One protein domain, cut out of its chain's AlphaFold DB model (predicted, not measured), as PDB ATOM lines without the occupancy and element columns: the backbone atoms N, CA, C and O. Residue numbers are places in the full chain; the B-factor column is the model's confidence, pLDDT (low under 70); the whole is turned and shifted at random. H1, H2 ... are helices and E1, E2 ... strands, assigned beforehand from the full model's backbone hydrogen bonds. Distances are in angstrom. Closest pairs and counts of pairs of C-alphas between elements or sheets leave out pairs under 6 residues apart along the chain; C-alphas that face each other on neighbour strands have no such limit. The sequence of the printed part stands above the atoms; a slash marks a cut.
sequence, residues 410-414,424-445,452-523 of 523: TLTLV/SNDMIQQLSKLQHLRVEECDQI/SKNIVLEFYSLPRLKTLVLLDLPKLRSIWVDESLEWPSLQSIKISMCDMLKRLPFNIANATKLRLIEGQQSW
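What this domain is: This is residues 410 to 414, 424 to 445 and 452 to 523 of the 523 residues of the protein "Disease resistance protein RPS2" of Vitis vinifera (UniProt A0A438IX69). With little regular structure, the chain winds in stacked turns: strands E1 to E5 make one wall, and loops such as residues 472 to 491 return over one face. 99 residues are printed, 28 in named elements, along the chain E1 H1 E2 E3 E4 E5; the sheet, E1 E2 E3 E4 E5, is parallel. It is mostly strand and compact, radius of gyration of the C-alphas 13.2 A, spanning 35 by 29 by 24 A.

Where its parts are: Find C-alpha 410 at (38.285, 17.728, 18.587), where E1, residues 410 to 414, begins its 13.1 A. E2, 436 to 440, spans 13.3 A; E3, 467 to 471, 13.1 A; E4, 492 to 496, 13.6 A. E5, 516 to 519, runs 9.8 A to C-alpha 519 at (30.304, 36.276, 10.828). H1, 425 to 428, spans 5.4 A.

How they stand to each other: Within hydrogen-bond range find N 413 and O 438, 2.9 A, between E1 and E2, 3 degrees apart in direction; N 439 and O 469, 2.9 A, for E2 and E3; N 470 and O 494, 2.8 A, for E3 and E4; N 518 and O 493, 2.8 A, for E4 and E5. H1 is not on the sheet, and is too short for an O i to N i+4 pair; its one O i to N i+3 pair is out of range.

The domain as a whole: Cuts leave C-alphas 414 and 424 19.1 A apart, 445 and 452 16.8 A. Links E3 to E4 and E4 to E5 are long. Residues 452 to 461 and 481 to 484 are under pLDDT 70.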
ATOM      1  N   THR A 410      38.223  16.991  19.855       91.62
ATOM      2  CA  THR A 410      38.285  17.728  18.587       91.62
ATOM      3  C   THR A 410      37.740  16.886  17.442       91.62
ATOM      4  O   THR A 410      38.154  15.744  17.239       91.62
ATOM      5  N   LEU A 411      36.850  17.478  16.647       97.31
ATOM      6  CA  LEU A 411      36.476  16.967  15.332       97.31
ATOM      7  C   LEU A 411      36.695  18.058  14.281       97.31
ATOM      8  O   LEU A 411      36.090  19.129  14.364       97.31
ATOM      9  N   THR A 412      37.520  17.755  13.283       96.06
ATOM     10  CA  THR A 412      37.781  18.616  12.126       96.06
ATOM     11  C   THR A 412      37.399  17.880  10.849       96.06
ATOM     12  O   THR A 412      37.892  16.785  10.584       96.06
ATOM     13  N   LEU A 413      36.519  18.489  10.059       97.75
ATOM     14  CA  LEU A 413      36.078  18.014   8.752       97.75
ATOM     15  C   LEU A 413      36.369  19.110   7.729       97.75
ATOM     16  O   LEU A 413      35.847  20.215   7.871       97.75
ATOM     17  N   VAL A 414      37.180  18.816   6.717       95.62
ATOM     18  CA  VAL A 414      37.514  19.758   5.640       95.62
ATOM     19  C   VAL A 414      37.301  19.070   4.297       95.62
ATOM     20  O   VAL A 414      37.807  17.966   4.095       95.62
ATOM     21  N   SER A 424      24.502  11.635  14.480       84.44
ATOM     22  CA  SER A 424      23.219  11.033  14.859       84.44
ATOM     23  C   SER A 424      22.884  11.311  16.330       84.44
ATOM     24  O   SER A 424      23.767  11.642  17.122       84.44
ATOM     25  N   ASN A 425      21.612  11.129  16.710       78.31
ATOM     26  CA  ASN A 425      21.173  11.249  18.109       78.31
ATOM     27  C   ASN A 425      21.889  10.257  19.039       78.31
ATOM     28  O   ASN A 425      22.221  10.604  20.166       78.31
ATOM     29  N   ASP A 426      22.177   9.046  18.566       80.75
ATOM     30  CA  ASP A 426      22.874   8.046  19.383       80.75
ATOM     31  C   ASP A 426      24.358   8.415  19.563       80.75
ATOM     32  O   ASP A 426      24.950   8.183  20.619       80.75
ATOM     33  N   MET A 427      24.962   9.032  18.535       87.50
ATOM     34  CA  MET A 427      26.362   9.465  18.539       87.50
ATOM     35  C   MET A 427      26.577  10.673  19.449       87.50
ATOM     36  O   MET A 427      27.508  10.668  20.251       87.50
ATOM     37  N   ILE A 428      25.704  11.683  19.386       85.62
ATOM     38  CA  ILE A 428      25.872  12.913  20.175       85.62
ATOM     39  C   ILE A 428      25.776  12.677  21.692       85.62
ATOM     40  O   ILE A 428      26.422  13.393  22.457       85.62
ATOM     41  N   GLN A 429      25.062  11.631  22.124       84.69
ATOM     42  CA  GLN A 429      25.024  11.188  23.523       84.69
ATOM     43  C   GLN A 429      26.394  10.711  24.041       84.69
ATOM     44  O   GLN A 429      26.676  10.850  25.229       84.69
ATOM     45  N   GLN A 430      27.268  10.191  23.169       87.88
ATOM     46  CA  GLN A 430      28.594   9.700  23.574       87.88
ATOM     47  C   GLN A 430      29.637  10.826  23.646       87.88
ATOM     48  O   GLN A 430      30.568  10.777  24.451       87.88
ATOM     49  N   LEU A 431      29.449  11.884  22.849       90.31
ATOM     50  CA  LEU A 431      30.383  13.001  22.654       90.31
ATOM     51  C   LEU A 431      30.361  14.037  23.795       90.31
ATOM     52  O   LEU A 431      30.490  15.244  23.587       90.31
ATOM     53  N   SER A 432      30.232  13.566  25.037       88.50
ATOM     54  CA  SER A 432      30.182  14.397  26.249       88.50
ATOM     55  C   SER A 432      31.447  15.239  26.490       88.50
ATOM     56  O   SER A 432      31.395  16.232  27.223       88.50
ATOM     57  N   LYS A 433      32.577  14.861  25.873       92.25
ATOM     58  CA  LYS A 433      33.876  15.543  25.976       92.25
ATOM     59  C   LYS A 433      34.237  16.460  24.807       92.25
ATOM     60  O   LYS A 433      35.247  17.151  24.932       92.25
ATOM     61  N   LEU A 434      33.416  16.553  23.756       94.62
ATOM     62  CA  LEU A 434      33.731  17.371  22.582       94.62
ATOM     63  C   LEU A 434      33.822  18.854  22.963       94.62
ATOM     64  O   LEU A 434      32.908  19.400  23.581       94.62
ATOM     65  N   GLN A 435      34.931  19.498  22.606       95.31
ATOM     66  CA  GLN A 435      35.246  20.900  22.901       95.31
ATOM     67  C   GLN A 435      35.340  21.747  21.631       95.31
ATOM     68  O   GLN A 435      34.961  22.920  21.656       95.31
ATOM     69  N   HIS A 436      35.813  21.164  20.531       95.69
ATOM     70  CA  HIS A 436      36.097  21.873  19.292       95.69
ATOM     71  C   HIS A 436      35.492  21.121  18.104       95.69
ATOM     72  O   HIS A 436      35.780  19.945  17.888       95.69
ATOM     73  N   LEU A 437      34.645  21.811  17.339       96.94
ATOM     74  CA  LEU A 437      34.087  21.315  16.084       96.94
ATOM     75  C   LEU A 437      34.421  22.302  14.966       96.94
ATOM     76  O   LEU A 437      34.004  23.461  15.031       96.94
ATOM     77  N   ARG A 438      35.148  21.839  13.946       96.94
ATOM     78  CA  ARG A 438      35.406  22.568  12.699       96.94
ATOM     79  C   ARG A 438      34.844  21.787  11.519       96.94
ATOM     80  O   ARG A 438      35.097  20.593  11.389       96.94
ATOM     81  N   VAL A 439      34.093  22.476  10.670       98.00
ATOM     82  CA  VAL A 439      33.502  21.939   9.444       98.00
ATOM     83  C   VAL A 439      33.698  22.978   8.346       98.00
ATOM     84  O   VAL A 439      33.304  24.131   8.526       98.00
ATOM     85  N   GLU A 440      34.336  22.585   7.250       96.69
ATOM     86  CA  GLU A 440      34.803  23.489   6.196       96.69
ATOM     87  C   GLU A 440      34.650  22.843   4.813       96.69
ATOM     88  O   GLU A 440      35.027  21.685   4.653       96.69
ATOM     89  N   GLU A 441      34.101  23.556   3.825       95.81
ATOM     90  CA  GLU A 441      33.993  23.097   2.421       95.81
ATOM     91  C   GLU A 441      33.204  21.770   2.251       95.81
ATOM     92  O   GLU A 441      33.559  20.891   1.466       95.81
ATOM     93  N   CYS A 442      32.123  21.580   3.015       95.44
ATOM     94  CA  CYS A 442      31.313  20.349   3.006       95.44
ATOM     95  C   CYS A 442      29.904  20.582   2.421       95.44
ATOM     96  O   CYS A 442      28.903  20.630   3.142       95.44
ATOM     97  N   ASP A 443      29.838  20.692   1.092       91.00
ATOM     98  CA  ASP A 443      28.674  21.113   0.291       91.00
ATOM     99  C   ASP A 443      27.321  20.451   0.591       91.00
ATOM    100  O   ASP A 443      26.280  21.083   0.396       91.00
ATOM    101  N   GLN A 444      27.285  19.169   0.976       94.25
ATOM    102  CA  GLN A 444      26.029  18.413   1.113       94.25
ATOM    103  C   GLN A 444      25.468  18.387   2.543       94.25
ATOM    104  O   GLN A 444      24.396  17.814   2.749       94.25
ATOM    105  N   ILE A 445      26.130  19.015   3.519       93.56
ATOM    106  CA  ILE A 445      25.650  19.053   4.906       93.56
ATOM    107  C   ILE A 445      24.431  19.978   5.009       93.56
ATOM    108  O   ILE A 445      24.556  21.199   4.950       93.56
ATOM    109  N   SER A 452      15.475  14.073  15.889       53.53
ATOM    110  CA  SER A 452      14.389  13.077  15.866       53.53
ATOM    111  C   SER A 452      13.101  13.647  16.465       53.53
ATOM    112  O   SER A 452      13.113  14.280  17.515       53.53
ATOM    113  N   LYS A 453      11.955  13.400  15.818       49.06
ATOM    114  CA  LYS A 453      10.646  13.932  16.249       49.06
ATOM    115  C   LYS A 453      10.026  13.216  17.465       49.06
ATOM    116  O   LYS A 453       8.907  13.547  17.830       49.06
ATOM    117  N   ASN A 454      10.700  12.207  18.028       45.78
ATOM    118  CA  ASN A 454      10.072  11.163  18.855       45.78
ATOM    119  C   ASN A 454      10.877  10.738  20.102       45.78
ATOM    120  O   ASN A 454      10.594   9.680  20.660       45.78
ATOM    121  N   ILE A 455      11.868  11.513  20.553       45.34
ATOM    122  CA  ILE A 455      12.623  11.187  21.774       45.34
ATOM    123  C   ILE A 455      12.526  12.346  22.763       45.34
ATOM    124  O   ILE A 455      12.859  13.483  22.440       45.34
ATOM    125  N   VAL A 456      12.089  12.028  23.985       42.91
ATOM    126  CA  VAL A 456      12.313  12.869  25.165       42.91
ATOM    127  C   VAL A 456      13.820  12.876  25.400       42.91
ATOM    128  O   VAL A 456      14.369  11.915  25.931       42.91
ATOM    129  N   LEU A 457      14.499  13.912  24.912       48.47
ATOM    130  CA  LEU A 457      15.936  14.052  25.103       48.47
ATOM    131  C   LEU A 457      16.203  14.402  26.564       48.47
ATOM    132  O   LEU A 457      16.024  15.542  26.994       48.47
ATOM    133  N   GLU A 458      16.646  13.404  27.321       46.91
ATOM    134  CA  GLU A 458      17.230  13.603  28.639       46.91
ATOM    135  C   GLU A 458      18.542  14.395  28.494       46.91
ATOM    136  O   GLU A 458      19.605  13.831  28.278       46.91
ATOM    137  N   PHE A 459      18.420  15.722  28.604       52.16
ATOM    138  CA  PHE A 459      19.416  16.679  29.101       52.16
ATOM    139  C   PHE A 459      20.846  16.684  28.489       52.16
ATOM    140  O   PHE A 459      21.666  15.803  28.715       52.16
ATOM    141  N   TYR A 460      21.199  17.818  27.862       57.09
ATOM    142  CA  TYR A 460      22.559  18.243  27.462       57.09
ATOM    143  C   TYR A 460      23.307  17.365  26.436       57.09
ATOM    144  O   TYR A 460      24.246  16.637  26.755       57.09
ATOM    145  N   SER A 461      22.993  17.545  25.154       66.25
ATOM    146  CA  SER A 461      23.879  17.128  24.054       66.25
ATOM    147  C   SER A 461      25.061  18.106  23.887       66.25
ATOM    148  O   SER A 461      24.853  19.313  23.834       66.25
ATOM    149  N   LEU A 462      26.300  17.602  23.791       84.25
ATOM    150  CA  LEU A 462      27.555  18.388  23.686       84.25
ATOM    151  C   LEU A 462      27.815  19.423  24.819       84.25
ATOM    152  O   LEU A 462      28.193  20.567  24.545       84.25
ATOM    153  N   PRO A 463      27.726  19.045  26.112       86.81
ATOM    154  CA  PRO A 463      27.823  19.974  27.251       86.81
ATOM    155  C   PRO A 463      29.176  20.698  27.384       86.81
ATOM    156  O   PRO A 463      29.290  21.675  28.132       86.81
ATOM    157  N   ARG A 464      30.223  20.218  26.702       92.44
ATOM    158  CA  ARG A 464      31.593  20.750  26.767       92.44
ATOM    159  C   ARG A 464      32.035  21.523  25.525       92.44
ATOM    160  O   ARG A 464      33.147  22.048  25.552       92.44
ATOM    161  N   LEU A 465      31.183  21.666  24.502       93.25
ATOM    162  CA  LEU A 465      31.543  22.377  23.274       93.25
ATOM    163  C   LEU A 465      31.890  23.836  23.599       93.25
ATOM    164  O   LEU A 465      31.079  24.548  24.185       93.25
ATOM    165  N   LYS A 466      33.106  24.265  23.247       95.00
ATOM    166  CA  LYS A 466      33.642  25.620  23.463       95.00
ATOM    167  C   LYS A 466      33.686  26.427  22.173       95.00
ATOM    168  O   LYS A 466      33.385  27.621  22.200       95.00
ATOM    169  N   THR A 467      34.060  25.777  21.071       95.19
ATOM    170  CA  THR A 467      34.297  26.423  19.777       95.19
ATOM    171  C   THR A 467      33.555  25.689  18.671       95.19
ATOM    172  O   THR A 467      33.725  24.479  18.515       95.19
ATOM    173  N   LEU A 468      32.783  26.437  17.885       95.56
ATOM    174  CA  LEU A 468      32.100  25.954  16.688       95.56
ATOM    175  C   LEU A 468      32.545  26.776  15.473       95.56
ATOM    176  O   LEU A 468      32.332  27.985  15.439       95.56
ATOM    177  N   VAL A 469      33.153  26.128  14.483       95.88
ATOM    178  CA  VAL A 469      33.614  26.751  13.234       95.88
ATOM    179  C   VAL A 469      32.913  26.073  12.062       95.88
ATOM    180  O   VAL A 469      33.062  24.870  11.873       95.88
ATOM    181  N   LEU A 470      32.146  26.848  11.298       96.06
ATOM    182  CA  LEU A 470      31.346  26.405  10.158       96.06
ATOM    183  C   LEU A 470      31.651  27.323   8.969       96.06
ATOM    184  O   LEU A 470      31.284  28.499   8.980       96.06
ATOM    185  N   LEU A 471      32.368  26.808   7.976       95.12
ATOM    186  CA  LEU A 471      32.900  27.576   6.851       95.12
ATOM    187  C   LEU A 471      32.505  26.896   5.536       95.12
ATOM    188  O   LEU A 471      32.647  25.689   5.413       95.12
ATOM    189  N   ASP A 472      32.019  27.653   4.560       94.81
ATOM    190  CA  ASP A 472      31.638  27.142   3.232       94.81
ATOM    191  C   ASP A 472      30.739  25.894   3.288       94.81
ATOM    192  O   ASP A 472      31.094  24.789   2.877       94.81
ATOM    193  N   LEU A 473      29.559  26.075   3.891       95.69
ATOM    194  CA  LEU A 473      28.520  25.050   4.011       95.69
ATOM    195  C   LEU A 473      27.244  25.560   3.326       95.69
ATOM    196  O   LEU A 473      26.253  25.868   4.002       95.69
ATOM    197  N   PRO A 474      27.235  25.678   1.983       92.88
ATOM    198  CA  PRO A 474      26.192  26.390   1.248       92.88
ATOM    199  C   PRO A 474      24.786  25.810   1.452       92.88
ATOM    200  O   PRO A 474      23.808  26.551   1.381       92.88
ATOM    201  N   LYS A 475      24.660  24.507   1.745       94.44
ATOM    202  CA  LYS A 475      23.368  23.845   2.001       94.44
ATOM    203  C   LYS A 475      22.935  23.798   3.465       94.44
ATOM    204  O   LYS A 475      21.807  23.374   3.724       94.44
ATOM    205  N   LEU A 476      23.769  24.231   4.412       93.94
ATOM    206  CA  LEU A 476      23.473  24.107   5.836       93.94
ATOM    207  C   LEU A 476      22.219  24.909   6.195       93.94
ATOM    208  O   LEU A 476      22.207  26.130   6.090       93.94
ATOM    209  N   ARG A 477      21.159  24.232   6.646       90.31
ATOM    210  CA  ARG A 477      19.884  24.867   7.028       90.31
ATOM    211  C   ARG A 477      19.771  25.087   8.526       90.31
ATOM    212  O   ARG A 477      19.131  26.046   8.955       90.31
ATOM    213  N   SER A 478      20.330  24.163   9.305       87.44
ATOM    214  CA  SER A 478      20.219  24.152  10.758       87.44
ATOM    215  C   SER A 478      21.416  23.480  11.423       87.44
ATOM    216  O   SER A 478      21.929  22.469  10.950       87.44
ATOM    217  N   ILE A 479      21.826  24.012  12.572       86.50
ATOM    218  CA  ILE A 479      22.775  23.336  13.466       86.50
ATOM    219  C   ILE A 479      22.030  22.311  14.338       86.50
ATOM    220  O   ILE A 479      22.534  21.213  14.564       86.50
ATOM    221  N   TRP A 480      20.825  22.659  14.803       78.12
ATOM    222  CA  TRP A 480      19.984  21.826  15.662       78.12
ATOM    223  C   TRP A 480      18.513  22.271  15.611       78.12
ATOM    224  O   TRP A 480      18.218  23.429  15.325       78.12
ATOM    225  N   VAL A 481      17.582  21.348  15.864       65.62
ATOM    226  CA  VAL A 481      16.145  21.539  15.580       65.62
ATOM    227  C   VAL A 481      15.376  22.293  16.677       65.62
ATOM    228  O   VAL A 481      14.329  22.863  16.376       65.62
ATOM    229  N   ASP A 482      15.871  22.332  17.920       65.88
ATOM    230  CA  ASP A 482      15.140  22.893  19.070       65.88
ATOM    231  C   ASP A 482      16.005  23.845  19.921       65.88
ATOM    232  O   ASP A 482      17.125  23.515  20.307       65.88
ATOM    233  N   GLU A 483      15.473  25.023  20.258       63.38
ATOM    234  CA  GLU A 483      16.127  26.002  21.143       63.38
ATOM    235  C   GLU A 483      16.224  25.521  22.607       63.38
ATOM    236  O   GLU A 483      16.958  26.119  23.396       63.38
ATOM    237  N   SER A 484      15.532  24.429  22.970       66.06
ATOM    238  CA  SER A 484      15.587  23.798  24.299       66.06
ATOM    239  C   SER A 484      16.959  23.237  24.693       66.06
ATOM    240  O   SER A 484      17.205  23.003  25.877       66.06
ATOM    241  N   LEU A 485      17.864  23.017  23.733       74.75
ATOM    242  CA  LEU A 485      19.196  22.496  24.022       74.75
ATOM    243  C   LEU A 485      20.085  23.576  24.655       74.75
ATOM    244  O   LEU A 485      20.322  24.632  24.070       74.75
ATOM    245  N   GLU A 486      20.603  23.288  25.848       81.19
ATOM    246  CA  GLU A 486      21.577  24.137  26.534       81.19
ATOM    247  C   GLU A 486      23.011  23.896  26.046       81.19
ATOM    248  O   GLU A 486      23.463  22.760  25.898       81.19
ATOM    249  N   TRP A 487      23.760  24.990  25.902       87.62
ATOM    250  CA  TRP A 487      25.139  25.040  25.417       87.62
ATOM    251  C   TRP A 487      26.065  25.653  26.486       87.62
ATOM    252  O   TRP A 487      26.695  26.693  26.264       87.62
ATOM    253  N   PRO A 488      26.170  25.037  27.682       88.25
ATOM    254  CA  PRO A 488      26.697  25.682  28.887       88.25
ATOM    255  C   PRO A 488      28.208  25.961  28.852       88.25
ATOM    256  O   PRO A 488      28.735  26.547  29.799       88.25
ATOM    257  N   SER A 489      28.926  25.537  27.810       92.81
ATOM    258  CA  SER A 489      30.378  25.723  27.645       92.81
ATOM    259  C   SER A 489      30.779  26.568  26.432       92.81
ATOM    260  O   SER A 489      31.959  26.920  26.333       92.81
ATOM    261  N   LEU A 490      29.825  26.917  25.558       93.25
ATOM    262  CA  LEU A 490      30.090  27.551  24.265       93.25
ATOM    263  C   LEU A 490      30.625  28.972  24.464       93.25
ATOM    264  O   LEU A 490      30.055  29.747  25.225       93.25
ATOM    265  N   GLN A 491      31.741  29.297  23.813       95.00
ATOM    266  CA  GLN A 491      32.503  30.538  24.013       95.00
ATOM    267  C   GLN A 491      32.714  31.314  22.715       95.00
ATOM    268  O   GLN A 491      32.643  32.545  22.734       95.00
ATOM    269  N   SER A 492      32.965  30.607  21.611       95.12
ATOM    270  CA  SER A 492      33.235  31.197  20.302       95.12
ATOM    271  C   SER A 492      32.511  30.450  19.184       95.12
ATOM    272  O   SER A 492      32.488  29.215  19.159       95.12
ATOM    273  N   ILE A 493      31.939  31.210  18.254       93.12
ATOM    274  CA  ILE A 493      31.328  30.723  17.018       93.12
ATOM    275  C   ILE A 493      31.967  31.470  15.846       93.12
ATOM    276  O   ILE A 493      32.120  32.688  15.911       93.12
ATOM    277  N   LYS A 494      32.278  30.761  14.760       94.00
ATOM    278  CA  LYS A 494      32.662  31.347  13.473       94.00
ATOM    279  C   LYS A 494      31.809  30.751  12.359       94.00
ATOM    280  O   LYS A 494      31.825  29.536  12.184       94.00
ATOM    281  N   ILE A 495      31.076  31.591  11.629       93.56
ATOM    282  CA  ILE A 495      30.182  31.196  10.532       93.56
ATOM    283  C   ILE A 495      30.479  32.048   9.293       93.56
ATOM    284  O   ILE A 495      30.484  33.274   9.361       93.56
ATOM    285  N   SER A 496      30.737  31.415   8.150       93.56
ATOM    286  CA  SER A 496      31.024  32.114   6.889       93.56
ATOM    287  C   SER A 496      30.650  31.242   5.696       93.56
ATOM    288  O   SER A 496      30.979  30.065   5.706       93.56
ATOM    289  N   MET A 497      30.037  31.813   4.653       91.50
ATOM    290  CA  MET A 497      29.609  31.089   3.442       91.50
ATOM    291  C   MET A 497      28.606  29.962   3.770       91.50
ATOM    292  O   MET A 497      28.713  28.830   3.312       91.50
ATOM    293  N   CYS A 498      27.622  30.280   4.618       92.44
ATOM    294  CA  CYS A 498      26.572  29.365   5.085       92.44
ATOM    295  C   CYS A 498      25.178  29.926   4.745       92.44
ATOM    296  O   CYS A 498      24.322  30.060   5.619       92.44
ATOM    297  N   ASP A 499      24.961  30.309   3.483       88.44
ATOM    298  CA  ASP A 499      23.843  31.156   3.017       88.44
ATOM    299  C   ASP A 499      22.432  30.647   3.372       88.44
ATOM    300  O   ASP A 499      21.464  31.415   3.434       88.44
ATOM    301  N   MET A 500      22.287  29.340   3.598       92.56
ATOM    302  CA  MET A 500      21.012  28.709   3.939       92.56
ATOM    303  C   MET A 500      20.724  28.660   5.451       92.56
ATOM    304  O   MET A 500      19.575  28.401   5.833       92.56
ATOM    305  N   LEU A 501      21.703  28.983   6.309       91.31
ATOM    306  CA  LEU A 501      21.590  28.943   7.767       91.31
ATOM    307  C   LEU A 501      20.975  30.250   8.283       91.31
ATOM    308  O   LEU A 501      21.666  31.234   8.529       91.31
ATOM    309  N   LYS A 502      19.654  30.263   8.470       86.19
ATOM    310  CA  LYS A 502      18.902  31.493   8.805       86.19
ATOM    311  C   LYS A 502      18.721  31.766  10.297       86.19
ATOM    312  O   LYS A 502      18.184  32.814  10.653       86.19
ATOM    313  N   ARG A 503      19.051  30.804  11.162       84.50
ATOM    314  CA  ARG A 503      18.872  30.888  12.618       84.50
ATOM    315  C   ARG A 503      19.947  30.080  13.327       84.50
ATOM    316  O   ARG A 503      20.351  29.026  12.842       84.50
ATOM    317  N   LEU A 504      20.345  30.556  14.500       86.88
ATOM    318  CA  LEU A 504      21.155  29.800  15.445       86.88
ATOM    319  C   LEU A 504      20.261  29.123  16.491       86.88
ATOM    320  O   LEU A 504      19.284  29.738  16.913       86.88
ATOM    321  N   PRO A 505      20.632  27.936  16.999       83.31
ATOM    322  CA  PRO A 505      20.011  27.338  18.181       83.31
ATOM    323  C   PRO A 505      20.538  27.967  19.488       83.31
ATOM    324  O   PRO A 505      20.419  27.363  20.551       83.31
ATOM    325  N   PHE A 506      21.165  29.149  19.419       84.44
ATOM    326  CA  PHE A 506      21.843  29.813  20.532       84.44
ATOM    327  C   PHE A 506      21.182  31.159  20.840       84.44
ATOM    328  O   PHE A 506      20.963  31.975  19.945       84.44
ATOM    329  N   ASN A 507      20.938  31.424  22.118       81.25
ATOM    330  CA  ASN A 507      20.478  32.706  22.636       81.25
ATOM    331  C   ASN A 507      21.143  32.989  24.001       81.25
ATOM    332  O   ASN A 507      21.880  32.163  24.540       81.25
ATOM    333  N   ILE A 508      20.894  34.168  24.581       81.25
ATOM    334  CA  ILE A 508      21.538  34.581  25.843       81.25
ATOM    335  C   ILE A 508      21.161  33.699  27.051       81.25
ATOM    336  O   ILE A 508      21.883  33.702  28.047       81.25
ATOM    337  N   ALA A 509      20.056  32.949  26.974       84.62
ATOM    338  CA  ALA A 509      19.604  32.054  28.037       84.62
ATOM    339  C   ALA A 509      20.247  30.660  27.938       84.62
ATOM    340  O   ALA A 509      20.664  30.128  28.961       84.62
ATOM    341  N   ASN A 510      20.371  30.089  26.732       86.19
ATOM    342  CA  ASN A 510      20.901  28.732  26.547       86.19
ATOM    343  C   ASN A 510      22.422  28.675  26.263       86.19
ATOM    344  O   ASN A 510      23.042  27.645  26.510       86.19
ATOM    345  N   ALA A 511      23.052  29.775  25.830       89.56
ATOM    346  CA  ALA A 511      24.489  29.868  25.529       89.56
ATOM    347  C   ALA A 511      25.192  30.946  26.385       89.56
ATOM    348  O   ALA A 511      25.910  31.812  25.885       89.56
ATOM    349  N   THR A 512      24.992  30.900  27.706       89.62
ATOM    350  CA  THR A 512      25.391  31.954  28.674       89.62
ATOM    351  C   THR A 512      26.884  32.327  28.702       89.62
ATOM    352  O   THR A 512      27.241  33.398  29.203       89.62
ATOM    353  N   LYS A 513      27.773  31.469  28.182       92.69
ATOM    354  CA  LYS A 513      29.226  31.713  28.106       92.69
ATOM    355  C   LYS A 513      29.703  32.259  26.757       92.69
ATOM    356  O   LYS A 513      30.890  32.562  26.645       92.69
ATOM    357  N   LEU A 514      28.820  32.424  25.770       92.88
ATOM    358  CA  LEU A 514      29.183  32.886  24.432       92.88
ATOM    359  C   LEU A 514      29.736  34.319  24.499       92.88
ATOM    360  O   LEU A 514      29.079  35.227  25.012       92.88
ATOM    361  N   ARG A 515      30.975  34.512  24.028       92.19
ATOM    362  CA  ARG A 515      31.690  35.804  24.044       92.19
ATOM    363  C   ARG A 515      32.040  36.325  22.657       92.19
ATOM    364  O   ARG A 515      32.158  37.535  22.502       92.19
ATOM    365  N   LEU A 516      32.224  35.435  21.683       92.00
ATOM    366  CA  LEU A 516      32.674  35.775  20.338       92.00
ATOM    367  C   LEU A 516      31.764  35.127  19.292       92.00
ATOM    368  O   LEU A 516      31.504  33.926  19.344       92.00
ATOM    369  N   ILE A 517      31.297  35.936  18.344       90.81
ATOM    370  CA  ILE A 517      30.639  35.485  17.118       90.81
ATOM    371  C   ILE A 517      31.366  36.183  15.968       90.81
ATOM    372  O   ILE A 517      31.338  37.407  15.869       90.81
ATOM    373  N   GLU A 518      32.035  35.406  15.127       92.19
ATOM    374  CA  GLU A 518      32.617  35.854  13.865       92.19
ATOM    375  C   GLU A 518      31.674  35.460  12.724       92.19
ATOM    376  O   GLU A 518      31.336  34.286  12.572       92.19
ATOM    377  N   GLY A 519      31.248  36.443  11.932       88.50
ATOM    378  CA  GLY A 519      30.304  36.276  10.828       88.50
ATOM    379  C   GLY A 519      30.779  36.985   9.562       88.50
ATOM    380  O   GLY A 519      31.589  37.913   9.624       88.50
ATOM    381  N   GLN A 520      30.249  36.585   8.406       84.12
ATOM    382  CA  GLN A 520      30.262  37.456   7.228       84.12
ATOM    383  C   GLN A 520      29.302  38.627   7.433       84.12
ATOM    384  O   GLN A 520      28.243  38.453   8.011       84.12
ATOM    385  N   GLN A 521      29.619  39.805   6.893       78.44
ATOM    386  CA  GLN A 521      28.789  41.010   7.059       78.44
ATOM    387  C   GLN A 521      27.344  40.869   6.520       78.44
ATOM    388  O   GLN A 521      26.471  41.656   6.879       78.44
ATOM    389  N   SER A 522      27.092  39.901   5.638       74.50
ATOM    390  CA  SER A 522      25.773  39.569   5.085       74.50
ATOM    391  C   SER A 522      24.887  38.723   6.011       74.50
ATOM    392  O   SER A 522      23.734  38.479   5.650       74.50
ATOM    393  N   TRP A 523      25.414  38.265   7.151       72.12
ATOM    394  CA  TRP A 523      24.797  37.321   8.084       72.12
ATOM    395  C   TRP A 523      24.760  37.898   9.509       72.12
ATOM    396  O   TRP A 523      23.674  37.821  10.124       72.12
TER     397      TRP A 523